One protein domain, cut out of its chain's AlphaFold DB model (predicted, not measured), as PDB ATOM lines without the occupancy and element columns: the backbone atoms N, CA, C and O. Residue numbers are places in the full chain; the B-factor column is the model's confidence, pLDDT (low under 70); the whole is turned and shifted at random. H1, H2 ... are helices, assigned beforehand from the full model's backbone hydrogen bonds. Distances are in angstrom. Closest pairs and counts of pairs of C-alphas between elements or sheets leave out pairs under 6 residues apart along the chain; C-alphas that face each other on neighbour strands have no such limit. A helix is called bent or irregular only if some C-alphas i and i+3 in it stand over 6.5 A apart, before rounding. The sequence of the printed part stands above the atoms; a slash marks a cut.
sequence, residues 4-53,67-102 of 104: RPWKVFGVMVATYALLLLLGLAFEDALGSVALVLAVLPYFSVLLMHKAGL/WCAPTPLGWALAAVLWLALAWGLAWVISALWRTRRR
ATOM      1  N   ARG A   4      17.531  21.716  26.919       93.75
ATOM      2  CA  ARG A   4      17.673  22.835  27.858       93.75
ATOM      3  C   ARG A   4      16.332  23.016  28.589       93.75
ATOM      4  O   ARG A   4      15.313  22.971  27.898       93.75
ATOM      5  N   PRO A   5      16.309  23.283  29.912       93.12
ATOM      6  CA  PRO A   5      15.066  23.403  30.683       93.12
ATOM      7  C   PRO A   5      14.052  24.365  30.066       93.12
ATOM      8  O   PRO A   5      12.882  24.027  29.948       93.12
ATOM      9  N   TRP A   6      14.506  25.509  29.552       95.44
ATOM     10  CA  TRP A   6      13.621  26.484  28.912       95.44
ATOM     11  C   TRP A   6      12.939  25.976  27.638       95.44
ATOM     12  O   TRP A   6      11.815  26.377  27.361       95.44
ATOM     13  N   LYS A   7      13.575  25.069  26.881       95.44
ATOM     14  CA  LYS A   7      12.943  24.443  25.710       95.44
ATOM     15  C   LYS A   7      11.852  23.473  26.145       95.44
ATOM     16  O   LYS A   7      10.776  23.483  25.566       95.44
ATOM     17  N   VAL A   8      12.131  22.661  27.169       96.19
ATOM     18  CA  VAL A   8      11.150  21.720  27.736       96.19
ATOM     19  C   VAL A   8       9.951  22.487  28.286       96.19
ATOM     20  O   VAL A   8       8.821  22.190  27.921       96.19
ATOM     21  N   PHE A   9      10.206  23.525  29.081       97.06
ATOM     22  CA  PHE A   9       9.177  24.415  29.609       97.06
ATOM     23  C   PHE A   9       8.346  25.064  28.499       97.06
ATOM     24  O   PHE A   9       7.122  24.999  28.539       97.06
ATOM     25  N   GLY A  10       8.998  25.635  27.481       97.62
ATOM     26  CA  GLY A  10       8.311  26.260  26.351       97.62
ATOM     27  C   GLY A  10       7.387  25.290  25.614       97.62
ATOM     28  O   GLY A  10       6.253  25.648  25.316       97.62
ATOM     29  N   VAL A  11       7.830  24.048  25.388       97.44
ATOM     30  CA  VAL A  11       6.984  22.998  24.798       97.44
ATOM     31  C   VAL A  11       5.800  22.671  25.705       97.44
ATOM     32  O   VAL A  11       4.678  22.643  25.222       97.44
ATOM     33  N   MET A  12       6.016  22.482  27.011       97.19
ATOM     34  CA  MET A  12       4.931  22.185  27.956       97.19
ATOM     35  C   MET A  12       3.854  23.276  27.955       97.19
ATOM     36  O   MET A  12       2.671  22.967  27.835       97.19
ATOM     37  N   VAL A  13       4.262  24.546  28.051       97.12
ATOM     38  CA  VAL A  13       3.341  25.691  28.048       97.12
ATOM     39  C   VAL A  13       2.619  25.805  26.706       97.12
ATOM     40  O   VAL A  13       1.403  25.975  26.688       97.12
ATOM     41  N   ALA A  14       3.337  25.664  25.588       97.62
ATOM     42  CA  ALA A  14       2.746  25.739  24.256       97.62
ATOM     43  C   ALA A  14       1.730  24.615  24.015       97.62
ATOM     44  O   ALA A  14       0.638  24.878  23.524       97.62
ATOM     45  N   THR A  15       2.053  23.375  24.395       97.06
ATOM     46  CA  THR A  15       1.130  22.238  24.285       97.06
ATOM     47  C   THR A  15      -0.101  22.440  25.162       97.06
ATOM     48  O   THR A  15      -1.213  22.228  24.690       97.06
ATOM     49  N   TYR A  16       0.072  22.885  26.408       95.56
ATOM     50  CA  TYR A  16      -1.048  23.152  27.310       95.56
ATOM     51  C   TYR A  16      -1.979  24.242  26.755       95.56
ATOM     52  O   TYR A  16      -3.189  24.036  26.675       95.56
ATOM     53  N   ALA A  17      -1.416  25.366  26.302       95.44
ATOM     54  CA  ALA A  17      -2.182  26.451  25.695       95.44
ATOM     55  C   ALA A  17      -2.898  25.998  24.414       95.44
ATOM     56  O   ALA A  17      -4.070  26.310  24.225       95.44
ATOM     57  N   LEU A  18      -2.223  25.223  23.562       96.56
ATOM     58  CA  LEU A  18      -2.810  24.695  22.333       96.56
ATOM     59  C   LEU A  18      -3.993  23.766  22.626       96.56
ATOM     60  O   LEU A  18      -5.033  23.900  21.990       96.56
ATOM     61  N   LEU A  19      -3.862  22.857  23.594       95.19
ATOM     62  CA  LEU A  19      -4.943  21.946  23.976       95.19
ATOM     63  C   LEU A  19      -6.140  22.690  24.571       95.19
ATOM     64  O   LEU A  19      -7.275  22.351  24.248       95.19
ATOM     65  N   LEU A  20      -5.901  23.719  25.389       93.38
ATOM     66  CA  LEU A  20      -6.975  24.578  25.887       93.38
ATOM     67  C   LEU A  20      -7.690  25.300  24.744       93.38
ATOM     68  O   LEU A  20      -8.911  25.240  24.663       93.38
ATOM     69  N   LEU A  21      -6.946  25.942  23.840       93.69
ATOM     70  CA  LEU A  21      -7.527  26.665  22.706       93.69
ATOM     71  C   LEU A  21      -8.317  25.737  21.780       93.69
ATOM     72  O   LEU A  21      -9.410  26.091  21.352       93.69
ATOM     73  N   LEU A  22      -7.796  24.540  21.502       94.38
ATOM     74  CA  LEU A  22      -8.510  23.539  20.713       94.38
ATOM     75  C   LEU A  22      -9.768  23.043  21.429       94.38
ATOM     76  O   LEU A  22     -10.797  22.888  20.785       94.38
ATOM     77  N   GLY A  23      -9.716  22.833  22.745       93.56
ATOM     78  CA  GLY A  23     -10.895  22.438  23.511       93.56
ATOM     79  C   GLY A  23     -11.986  23.508  23.559       93.56
ATOM     80  O   GLY A  23     -13.158  23.154  23.571       93.56
ATOM     81  N   LEU A  24     -11.616  24.793  23.509       89.81
ATOM     82  CA  LEU A  24     -12.561  25.910  23.395       89.81
ATOM     83  C   LEU A  24     -13.102  26.098  21.968       89.81
ATOM     84  O   LEU A  24     -14.235  26.527  21.797       89.81
ATOM     85  N   ALA A  25     -12.300  25.814  20.940       94.25
ATOM     86  CA  ALA A  25     -12.714  25.954  19.542       94.25
ATOM     87  C   ALA A  25     -13.552  24.764  19.039       94.25
ATOM     88  O   ALA A  25     -14.362  24.922  18.130       94.25
ATOM     89  N   PHE A  26     -13.339  23.577  19.612       93.94
ATOM     90  CA  PHE A  26     -13.983  22.322  19.227       93.94
ATOM     91  C   PHE A  26     -14.652  21.671  20.443       93.94
ATOM     92  O   PHE A  26     -14.308  20.545  20.816       93.94
ATOM     93  N   GLU A  27     -15.590  22.379  21.078       88.75
ATOM     94  CA  GLU A  27     -16.232  21.936  22.326       88.75
ATOM     95  C   GLU A  27     -16.852  20.533  22.211       88.75
ATOM     96  O   GLU A  27     -16.664  19.710  23.108       88.75
ATOM     97  N   ASP A  28     -17.477  20.211  21.072       89.69
ATOM     98  CA  ASP A  28     -18.119  18.911  20.818       89.69
ATOM     99  C   ASP A  28     -17.145  17.721  20.858       89.69
ATOM    100  O   ASP A  28     -17.534  16.599  21.185       89.69
ATOM    101  N   ALA A  29     -15.873  17.947  20.520       89.94
ATOM    102  CA  ALA A  29     -14.858  16.896  20.440       89.94
ATOM    103  C   ALA A  29     -13.869  16.927  21.614       89.94
ATOM    104  O   ALA A  29     -13.395  15.881  22.058       89.94
ATOM    105  N   LEU A  30     -13.524  18.124  22.100       90.25
ATOM    106  CA  LEU A  30     -12.408  18.361  23.021       90.25
ATOM    107  C   LEU A  30     -12.798  19.183  24.260       90.25
ATOM    108  O   LEU A  30     -11.928  19.485  25.081       90.25
ATOM    109  N   GLY A  31     -14.081  19.501  24.457       87.88
ATOM    110  CA  GLY A  31     -14.542  20.271  25.617       87.88
ATOM    111  C   GLY A  31     -14.185  19.612  26.955       87.88
ATOM    112  O   GLY A  31     -13.745  20.281  27.890       87.88
ATOM    113  N   SER A  32     -14.251  18.278  27.035       90.06
ATOM    114  CA  SER A  32     -13.829  17.519  28.223       90.06
ATOM    115  C   SER A  32     -12.329  17.653  28.515       90.06
ATOM    116  O   SER A  32     -11.932  17.708  29.680       90.06
ATOM    117  N   VAL A  33     -11.492  17.772  27.479       90.25
ATOM    118  CA  VAL A  33     -10.048  18.000  27.622       90.25
ATOM    119  C   VAL A  33      -9.795  19.393  28.189       90.25
ATOM    120  O   VAL A  33      -9.063  19.520  29.171       90.25
ATOM    121  N   ALA A  34     -10.429  20.430  27.632       89.75
ATOM    122  CA  ALA A  34     -10.308  21.786  28.166       89.75
ATOM    123  C   ALA A  34     -10.790  21.873  29.620       89.75
ATOM    124  O   ALA A  34     -10.103  22.462  30.456       89.75
ATOM    125  N   LEU A  35     -11.913  21.223  29.940       88.75
ATOM    126  CA  LEU A  35     -12.449  21.182  31.298       88.75
ATOM    127  C   LEU A  35     -11.446  20.565  32.280       88.75
ATOM    128  O   LEU A  35     -11.147  21.170  33.307       88.75
ATOM    129  N   VAL A  36     -10.874  19.401  31.955       91.25
ATOM    130  CA  VAL A  36      -9.868  18.735  32.802       91.25
ATOM    131  C   VAL A  36      -8.620  19.600  32.980       91.25
ATOM    132  O   VAL A  36      -8.068  19.676  34.078       91.25
ATOM    133  N   LEU A  37      -8.172  20.287  31.928       93.19
ATOM    134  CA  LEU A  37      -7.001  21.159  32.011       93.19
ATOM    135  C   LEU A  37      -7.255  22.411  32.860       93.19
ATOM    136  O   LEU A  37      -6.329  22.864  33.534       93.19
ATOM    137  N   ALA A  38      -8.476  22.951  32.855       91.19
ATOM    138  CA  ALA A  38      -8.853  24.141  33.619       91.19
ATOM    139  C   ALA A  38      -9.241  23.837  35.078       91.19
ATOM    140  O   ALA A  38      -9.073  24.694  35.952       91.19
ATOM    141  N   VAL A  39      -9.711  22.618  35.372       92.81
ATOM    142  CA  VAL A  39     -10.213  22.258  36.709       92.81
ATOM    143  C   VAL A  39      -9.115  22.286  37.775       92.81
ATOM    144  O   VAL A  39      -9.342  22.721  38.901       92.81
ATOM    145  N   LEU A  40      -7.900  21.862  37.425       93.00
ATOM    146  CA  LEU A  40      -6.767  21.838  38.349       93.00
ATOM    147  C   LEU A  40      -6.319  23.260  38.758       93.00
ATOM    148  O   LEU A  40      -6.231  23.529  39.963       93.00
ATOM    149  N   PRO A  41      -6.105  24.201  37.816       94.75
ATOM    150  CA  PRO A  41      -5.948  25.618  38.132       94.75
ATOM    151  C   PRO A  41      -7.090  26.185  38.973       94.75
ATOM    152  O   PRO A  41      -6.824  26.839  39.981       94.75
ATOM    153  N   TYR A  42      -8.342  25.877  38.634       94.50
ATOM    154  CA  TYR A  42      -9.504  26.330  39.398       94.50
ATOM    155  C   TYR A  42      -9.442  25.884  40.868       94.50
ATOM    156  O   TYR A  42      -9.545  26.708  41.779       94.50
ATOM    157  N   PHE A  43      -9.182  24.598  41.127       94.19
ATOM    158  CA  PHE A  43      -9.078  24.089  42.496       94.19
ATOM    159  C   PHE A  43      -7.917  24.702  43.275       94.19
ATOM    160  O   PHE A  43      -8.044  24.916  44.481       94.19
ATOM    161  N   SER A  44      -6.810  25.047  42.612       95.88
ATOM    162  CA  SER A  44      -5.716  25.753  43.283       95.88
ATOM    163  C   SER A  44      -6.142  27.132  43.805       95.88
ATOM    164  O   SER A  44      -5.761  27.494  44.916       95.88
ATOM    165  N   VAL A  45      -7.019  27.851  43.092       96.56
ATOM    166  CA  VAL A  45      -7.614  29.109  43.583       96.56
ATOM    167  C   VAL A  45      -8.523  28.858  44.784       96.56
ATOM    168  O   VAL A  45      -8.467  29.593  45.770       96.56
ATOM    169  N   LEU A  46      -9.331  27.796  44.740       93.25
ATOM    170  CA  LEU A  46     -10.175  27.399  45.870       93.25
ATOM    171  C   LEU A  46      -9.336  27.136  47.130       93.25
ATOM    172  O   LEU A  46      -9.699  27.578  48.218       93.25
ATOM    173  N   LEU A  47      -8.187  26.470  46.981       94.94
ATOM    174  CA  LEU A  47      -7.243  26.238  48.075       94.94
ATOM    175  C   LEU A  47      -6.624  27.542  48.586       94.94
ATOM    176  O   LEU A  47      -6.539  27.726  49.797       94.94
ATOM    177  N   MET A  48      -6.245  28.465  47.699       95.62
ATOM    178  CA  MET A  48      -5.750  29.792  48.093       95.62
ATOM    179  C   MET A  48      -6.794  30.556  48.915       95.62
ATOM    180  O   MET A  48      -6.464  31.124  49.955       95.62
ATOM    181  N   HIS A  49      -8.062  30.520  48.501       94.75
ATOM    182  CA  HIS A  49      -9.153  31.124  49.261       94.75
ATOM    183  C   HIS A  49      -9.319  30.471  50.640       94.75
ATOM    184  O   HIS A  49      -9.422  31.169  51.646       94.75
ATOM    185  N   LYS A  50      -9.288  29.133  50.711       92.94
ATOM    186  CA  LYS A  50      -9.345  28.389  51.984       92.94
ATOM    187  C   LYS A  50      -8.138  28.658  52.885       92.94
ATOM    188  O   LYS A  50      -8.282  28.602  54.101       92.94
ATOM    189  N   ALA A  51      -6.985  28.994  52.308       94.94
ATOM    190  CA  ALA A  51      -5.800  29.459  53.028       94.94
ATOM    191  C   ALA A  51      -5.899  30.929  53.484       94.94
ATOM    192  O   ALA A  51      -4.963  31.447  54.087       94.94
ATOM    193  N   GLY A  52      -7.023  31.602  53.218       93.94
ATOM    194  CA  GLY A  52      -7.309  32.950  53.695       93.94
ATOM    195  C   GLY A  52      -6.904  34.070  52.741       93.94
ATOM    196  O   GLY A  52      -6.949  35.224  53.155       93.94
ATOM    197  N   LEU A  53      -6.529  33.783  51.484       93.75
ATOM    198  CA  LEU A  53      -6.264  34.844  50.506       93.75
ATOM    199  C   LEU A  53      -7.593  35.500  50.075       93.75
ATOM    200  O   LEU A  53      -8.426  34.837  49.444       93.75
ATOM    201  N   TRP A  67     -19.698  27.047  44.026       80.12
ATOM    202  CA  TRP A  67     -18.867  27.269  42.842       80.12
ATOM    203  C   TRP A  67     -18.781  28.764  42.553       80.12
ATOM    204  O   TRP A  67     -19.656  29.335  41.906       80.12
ATOM    205  N   CYS A  68     -17.734  29.408  43.062       89.69
ATOM    206  CA  CYS A  68     -17.399  30.774  42.672       89.69
ATOM    207  C   CYS A  68     -16.399  30.759  41.528       89.69
ATOM    208  O   CYS A  68     -15.449  29.973  41.555       89.69
ATOM    209  N   ALA A  69     -16.572  31.643  40.548       91.44
ATOM    210  CA  ALA A  69     -15.538  31.866  39.553       91.44
ATOM    211  C   ALA A  69     -14.304  32.513  40.216       91.44
ATOM    212  O   ALA A  69     -14.449  33.325  41.142       91.44
ATOM    213  N   PRO A  70     -13.079  32.176  39.778       95.06
ATOM    214  CA  PRO A  70     -11.893  32.917  40.169       95.06
ATOM    215  C   PRO A  70     -11.953  34.333  39.616       95.06
ATOM    216  O   PRO A  70     -12.328  34.552  38.464       95.06
ATOM    217  N   THR A  71     -11.515  35.292  40.421       96.50
ATOM    218  CA  THR A  71     -11.291  36.660  39.945       96.50
ATOM    219  C   THR A  71     -10.075  36.703  39.010       96.50
ATOM    220  O   THR A  71      -9.279  35.757  38.980       96.50
ATOM    221  N   PRO A  72      -9.833  37.819  38.295       96.50
ATOM    222  CA  PRO A  72      -8.580  38.008  37.561       96.50
ATOM    223  C   PRO A  72      -7.333  37.824  38.440       96.50
ATOM    224  O   PRO A  72      -6.341  37.259  37.984       96.50
ATOM    225  N   LEU A  73      -7.394  38.230  39.717       95.75
ATOM    226  CA  LEU A  73      -6.324  37.985  40.688       95.75
ATOM    227  C   LEU A  73      -6.150  36.486  40.969       95.75
ATOM    228  O   LEU A  73      -5.023  35.995  40.964       95.75
ATOM    229  N   GLY A  74      -7.250  35.757  41.179       96.44
ATOM    230  CA  GLY A  74      -7.224  34.304  41.364       96.44
ATOM    231  C   GLY A  74      -6.588  33.582  40.176       96.44
ATOM    232  O   GLY A  74      -5.668  32.784  40.359       96.44
ATOM    233  N   TRP A  75      -6.999  33.923  38.950       96.25
ATOM    234  CA  TRP A  75      -6.403  33.373  37.730       96.25
ATOM    235  C   TRP A  75      -4.923  33.728  37.576       96.25
ATOM    236  O   TRP A  75      -4.133  32.864  37.201       96.25
ATOM    237  N   ALA A  76      -4.522  34.961  37.899       97.31
ATOM    238  CA  ALA A  76      -3.122  35.375  37.838       97.31
ATOM    239  C   ALA A  76      -2.247  34.586  38.826       97.31
ATOM    240  O   ALA A  76      -1.188  34.086  38.446       97.31
ATOM    241  N   LEU A  77      -2.697  34.417  40.074       97.25
ATOM    242  CA  LEU A  77      -1.975  33.634  41.081       97.25
ATOM    243  C   LEU A  77      -1.893  32.152  40.705       97.25
ATOM    244  O   LEU A  77      -0.828  31.546  40.840       97.25
ATOM    245  N   ALA A  78      -2.981  31.578  40.183       97.00
ATOM    246  CA  ALA A  78      -2.964  30.224  39.647       97.00
ATOM    247  C   ALA A  78      -1.959  30.108  38.492       97.00
ATOM    248  O   ALA A  78      -1.104  29.225  38.518       97.00
ATOM    249  N   ALA A  79      -1.984  31.020  37.519       96.62
ATOM    250  CA  ALA A  79      -1.038  31.009  36.406       96.62
ATOM    251  C   ALA A  79       0.418  31.055  36.896       96.62
ATOM    252  O   ALA A  79       1.233  30.241  36.463       96.62
ATOM    253  N   VAL A  80       0.745  31.935  37.849       98.00
ATOM    254  CA  VAL A  80       2.089  32.015  38.445       98.00
ATOM    255  C   VAL A  80       2.485  30.696  39.113       98.00
ATOM    256  O   VAL A  80       3.572  30.184  38.845       98.00
ATOM    257  N   LEU A  81       1.604  30.121  39.939       97.62
ATOM    258  CA  LEU A  81       1.843  28.841  40.607       97.62
ATOM    259  C   LEU A  81       2.128  27.725  39.590       97.62
ATOM    260  O   LEU A  81       3.134  27.024  39.694       97.62
ATOM    261  N   TRP A  82       1.264  27.573  38.591       97.62
ATOM    262  CA  TRP A  82       1.366  26.498  37.608       97.62
ATOM    263  C   TRP A  82       2.565  26.665  36.672       97.62
ATOM    264  O   TRP A  82       3.229  25.677  36.356       97.62
ATOM    265  N   LEU A  83       2.917  27.896  36.291       97.56
ATOM    266  CA  LEU A  83       4.138  28.167  35.529       97.56
ATOM    267  C   LEU A  83       5.394  27.867  36.357       97.56
ATOM    268  O   LEU A  83       6.338  27.280  35.827       97.56
ATOM    269  N   ALA A  84       5.407  28.193  37.652       98.00
ATOM    270  CA  ALA A  84       6.515  27.846  38.539       98.00
ATOM    271  C   ALA A  84       6.679  26.321  38.681       98.00
ATOM    272  O   ALA A  84       7.798  25.807  38.590       98.00
ATOM    273  N   LEU A  85       5.574  25.582  38.827       97.75
ATOM    274  CA  LEU A  85       5.581  24.116  38.863       97.75
ATOM    275  C   LEU A  85       6.062  23.513  37.538       97.75
ATOM    276  O   LEU A  85       6.930  22.638  37.538       97.75
ATOM    277  N   ALA A  86       5.557  24.003  36.404       97.31
ATOM    278  CA  ALA A  86       5.984  23.560  35.080       97.31
ATOM    279  C   ALA A  86       7.473  23.848  34.834       97.31
ATOM    280  O   ALA A  86       8.181  23.019  34.261       97.31
ATOM    281  N   TRP A  87       7.976  24.989  35.311       97.94
ATOM    282  CA  TRP A  87       9.397  25.318  35.260       97.94
ATOM    283  C   TRP A  87      10.230  24.338  36.087       97.94
ATOM    284  O   TRP A  87      11.182  23.752  35.566       97.94
ATOM    285  N   GLY A  88       9.851  24.097  37.346       97.94
ATOM    286  CA  GLY A  88      10.510  23.110  38.205       97.94
ATOM    287  C   GLY A  88      10.527  21.713  37.575       97.94
ATOM    288  O   GLY A  88      11.574  21.063  37.516       97.94
ATOM    289  N   LEU A  89       9.403  21.287  36.999       97.12
ATOM    290  CA  LEU A  89       9.297  20.011  36.294       97.12
ATOM    291  C   LEU A  89      10.215  19.955  35.062       97.12
ATOM    292  O   LEU A  89      10.904  18.956  34.850       97.12
ATOM    293  N   ALA A  90      10.312  21.034  34.286       96.88
ATOM    294  CA  ALA A  90      11.221  21.118  33.145       96.88
ATOM    295  C   ALA A  90      12.701  20.978  33.551       96.88
ATOM    296  O   ALA A  90      13.490  20.345  32.834       96.88
ATOM    297  N   TRP A  91      13.089  21.518  34.714       96.50
ATOM    298  CA  TRP A  91      14.417  21.300  35.296       96.50
ATOM    299  C   TRP A  91      14.653  19.840  35.659       96.50
ATOM    300  O   TRP A  91      15.687  19.289  35.273       96.50
ATOM    301  N   VAL A  92      13.695  19.209  36.342       96.12
ATOM    302  CA  VAL A  92      13.771  17.792  36.728       96.12
ATOM    303  C   VAL A  92      13.906  16.906  35.491       96.12
ATOM    304  O   VAL A  92      14.841  16.112  35.413       96.12
ATOM    305  N   ILE A  93      13.062  17.097  34.473       94.62
ATOM    306  CA  ILE A  93      13.132  16.350  33.207       94.62
ATOM    307  C   ILE A  93      14.512  16.515  32.558       94.62
ATOM    308  O   ILE A  93      15.156  15.534  32.178       94.62
ATOM    309  N   SER A  94      15.009  17.751  32.472       93.56
ATOM    310  CA  SER A  94      16.317  18.042  31.871       93.56
ATOM    311  C   SER A  94      17.483  17.455  32.677       93.56
ATOM    312  O   SER A  94      18.510  17.074  32.110       93.56
ATOM    313  N   ALA A  95      17.357  17.378  34.005       92.12
ATOM    314  CA  ALA A  95      18.329  16.732  34.880       92.12
ATOM    315  C   ALA A  95      18.337  15.212  34.672       92.12
ATOM    316  O   ALA A  95      19.391  14.655  34.371       92.12
ATOM    317  N   LEU A  96      17.169  14.566  34.708       92.75
ATOM    318  CA  LEU A  96      17.022  13.123  34.497       92.75
ATOM    319  C   LEU A  96      17.547  12.681  33.126       92.75
ATOM    320  O   LEU A  96      18.233  11.665  33.017       92.75
ATOM    321  N   TRP A  97      17.309  13.476  32.078       90.81
ATOM    322  CA  TRP A  97      17.854  13.220  30.741       90.81
ATOM    323  C   TRP A  97      19.384  13.248  30.696       90.81
ATOM    324  O   TRP A  97      19.995  12.473  29.956       90.81
ATOM    325  N   ARG A  98      20.018  14.136  31.470       87.94
ATOM    326  CA  ARG A  98      21.482  14.192  31.577       87.94
ATOM    327  C   ARG A  98      22.021  12.990  32.339       87.94
ATOM    328  O   ARG A  98      22.986  12.395  31.877       87.94
ATOM    329  N   THR A  99      21.383  12.614  33.446       88.12
ATOM    330  CA  THR A  99      21.775  11.439  34.236       88.12
ATOM    331  C   THR A  99      21.666  10.161  33.411       88.12
ATOM    332  O   THR A  99      22.624   9.399  33.348       88.12
ATOM    333  N   ARG A 100      20.563   9.964  32.677       87.12
ATOM    334  CA  ARG A 100      20.370   8.780  31.826       87.12
ATOM    335  C   ARG A 100      21.450   8.634  30.750       87.12
ATOM    336  O   ARG A 100      21.915   7.530  30.519       87.12
ATOM    337  N   ARG A 101      21.884   9.735  30.124       81.94
ATOM    338  CA  ARG A 101      22.970   9.710  29.124       81.94
ATOM    339  C   ARG A 101      24.361   9.440  29.705       81.94
ATOM    340  O   ARG A 101      25.268   9.184  28.930       81.94
ATOM    341  N   ARG A 102      24.560   9.570  31.020       76.19
ATOM    342  CA  ARG A 102      25.849   9.262  31.664       76.19
ATOM    343  C   ARG A 102      26.015   7.773  31.978       76.19
ATOM    344  O   ARG A 102      27.137   7.347  32.208       76.19
TER     345      ARG A 102
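AT A GLANCE: This is residues 4 to 53 and 67 to 102 of the 104 residues of an uncharacterized protein of Arenimonas sp (UniProt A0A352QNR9). Three helices make a flat, triangular frame: the long H3 and the shorter H1 form a V that closes where the beginning of H1 meets the later part of H3, and H2 crosses the open end of the V, joined to H1 at one corner and to H3 at another. Residues 96 to 102, the last part of H3, stick out beyond the point of the V. The printed part has 86 residues with three named helices, in the order H1, H2, H3, and no named strand; the class is all helix. The whole is loose, with a radius of gyration of the C-alphas of 15.5 A, and the C-alphas span 49 by 37 by 16 A.

HOW THE PARTS SIT: The longest helix is H3, residues 72 to 102. H1, residues 5 to 25, touches H3 with residues 5 to 13 alone, beside residues 83 to 94 of H3; the closest C-alphas are those of Pro 5 and Ala 90, 5.1 A apart. These two run opposite ways at a steep tilt of 48 degrees. H2, residues 27 to 50, touches H3 with residues 41 to 45 alone, beside residues 74 to 82 of H3. Their closest C-alphas, those of Val 45 and Gly 74, are 5.7 A apart, and their lines are about perpendicular, at 76 degrees. H1 touches H2 with residues 16 to 24 alone, beside residues 29 to 38 of H2, and the closest C-alphas are those of Gly 23 and Leu 30, 4.4 A apart. H1 and H2 run opposite ways at a steep tilt of 63 degrees. The helix packing is mostly crossed, none of the three touching pairs being at a shallow tilt. H2 is irregular, with C-alphas 29 and 32 standing 7.9 A apart, and its line is a rough one; it has a kink of 35 degrees near residue 34. In H1 and H3 every O i to N i+4 pair is within hydrogen-bond range; in H2 16 of 20 are.

IN THESE COORDINATES: H3 runs from C-alpha 72 at (-8.580, 38.008, 37.561) to C-alpha 102 at (25.849, 9.262, 31.664), 45.2 A. H1 begins with C-alpha 5 at (15.066, 23.403, 30.683) and is 30.0 A long. H2, from Glu 27 to Lys 50, is 31.1 A long.

THE WHOLE: The two C-alphas farthest apart are those of Cys 68 and Arg 102, 49.5 A. Residues 54 to 66 are cut out and not printed, and C-alphas 53 and 67 are 16.6 A apart across the cut. The link from H2 to H3 is the link across the cut, while the link from H1 to H2 is tight, with 1 residue between them. Residues 96 to 102, which belong to H3, stand free. The mean pLDDT of the printed part is 93.8, and no printed residue is under 70.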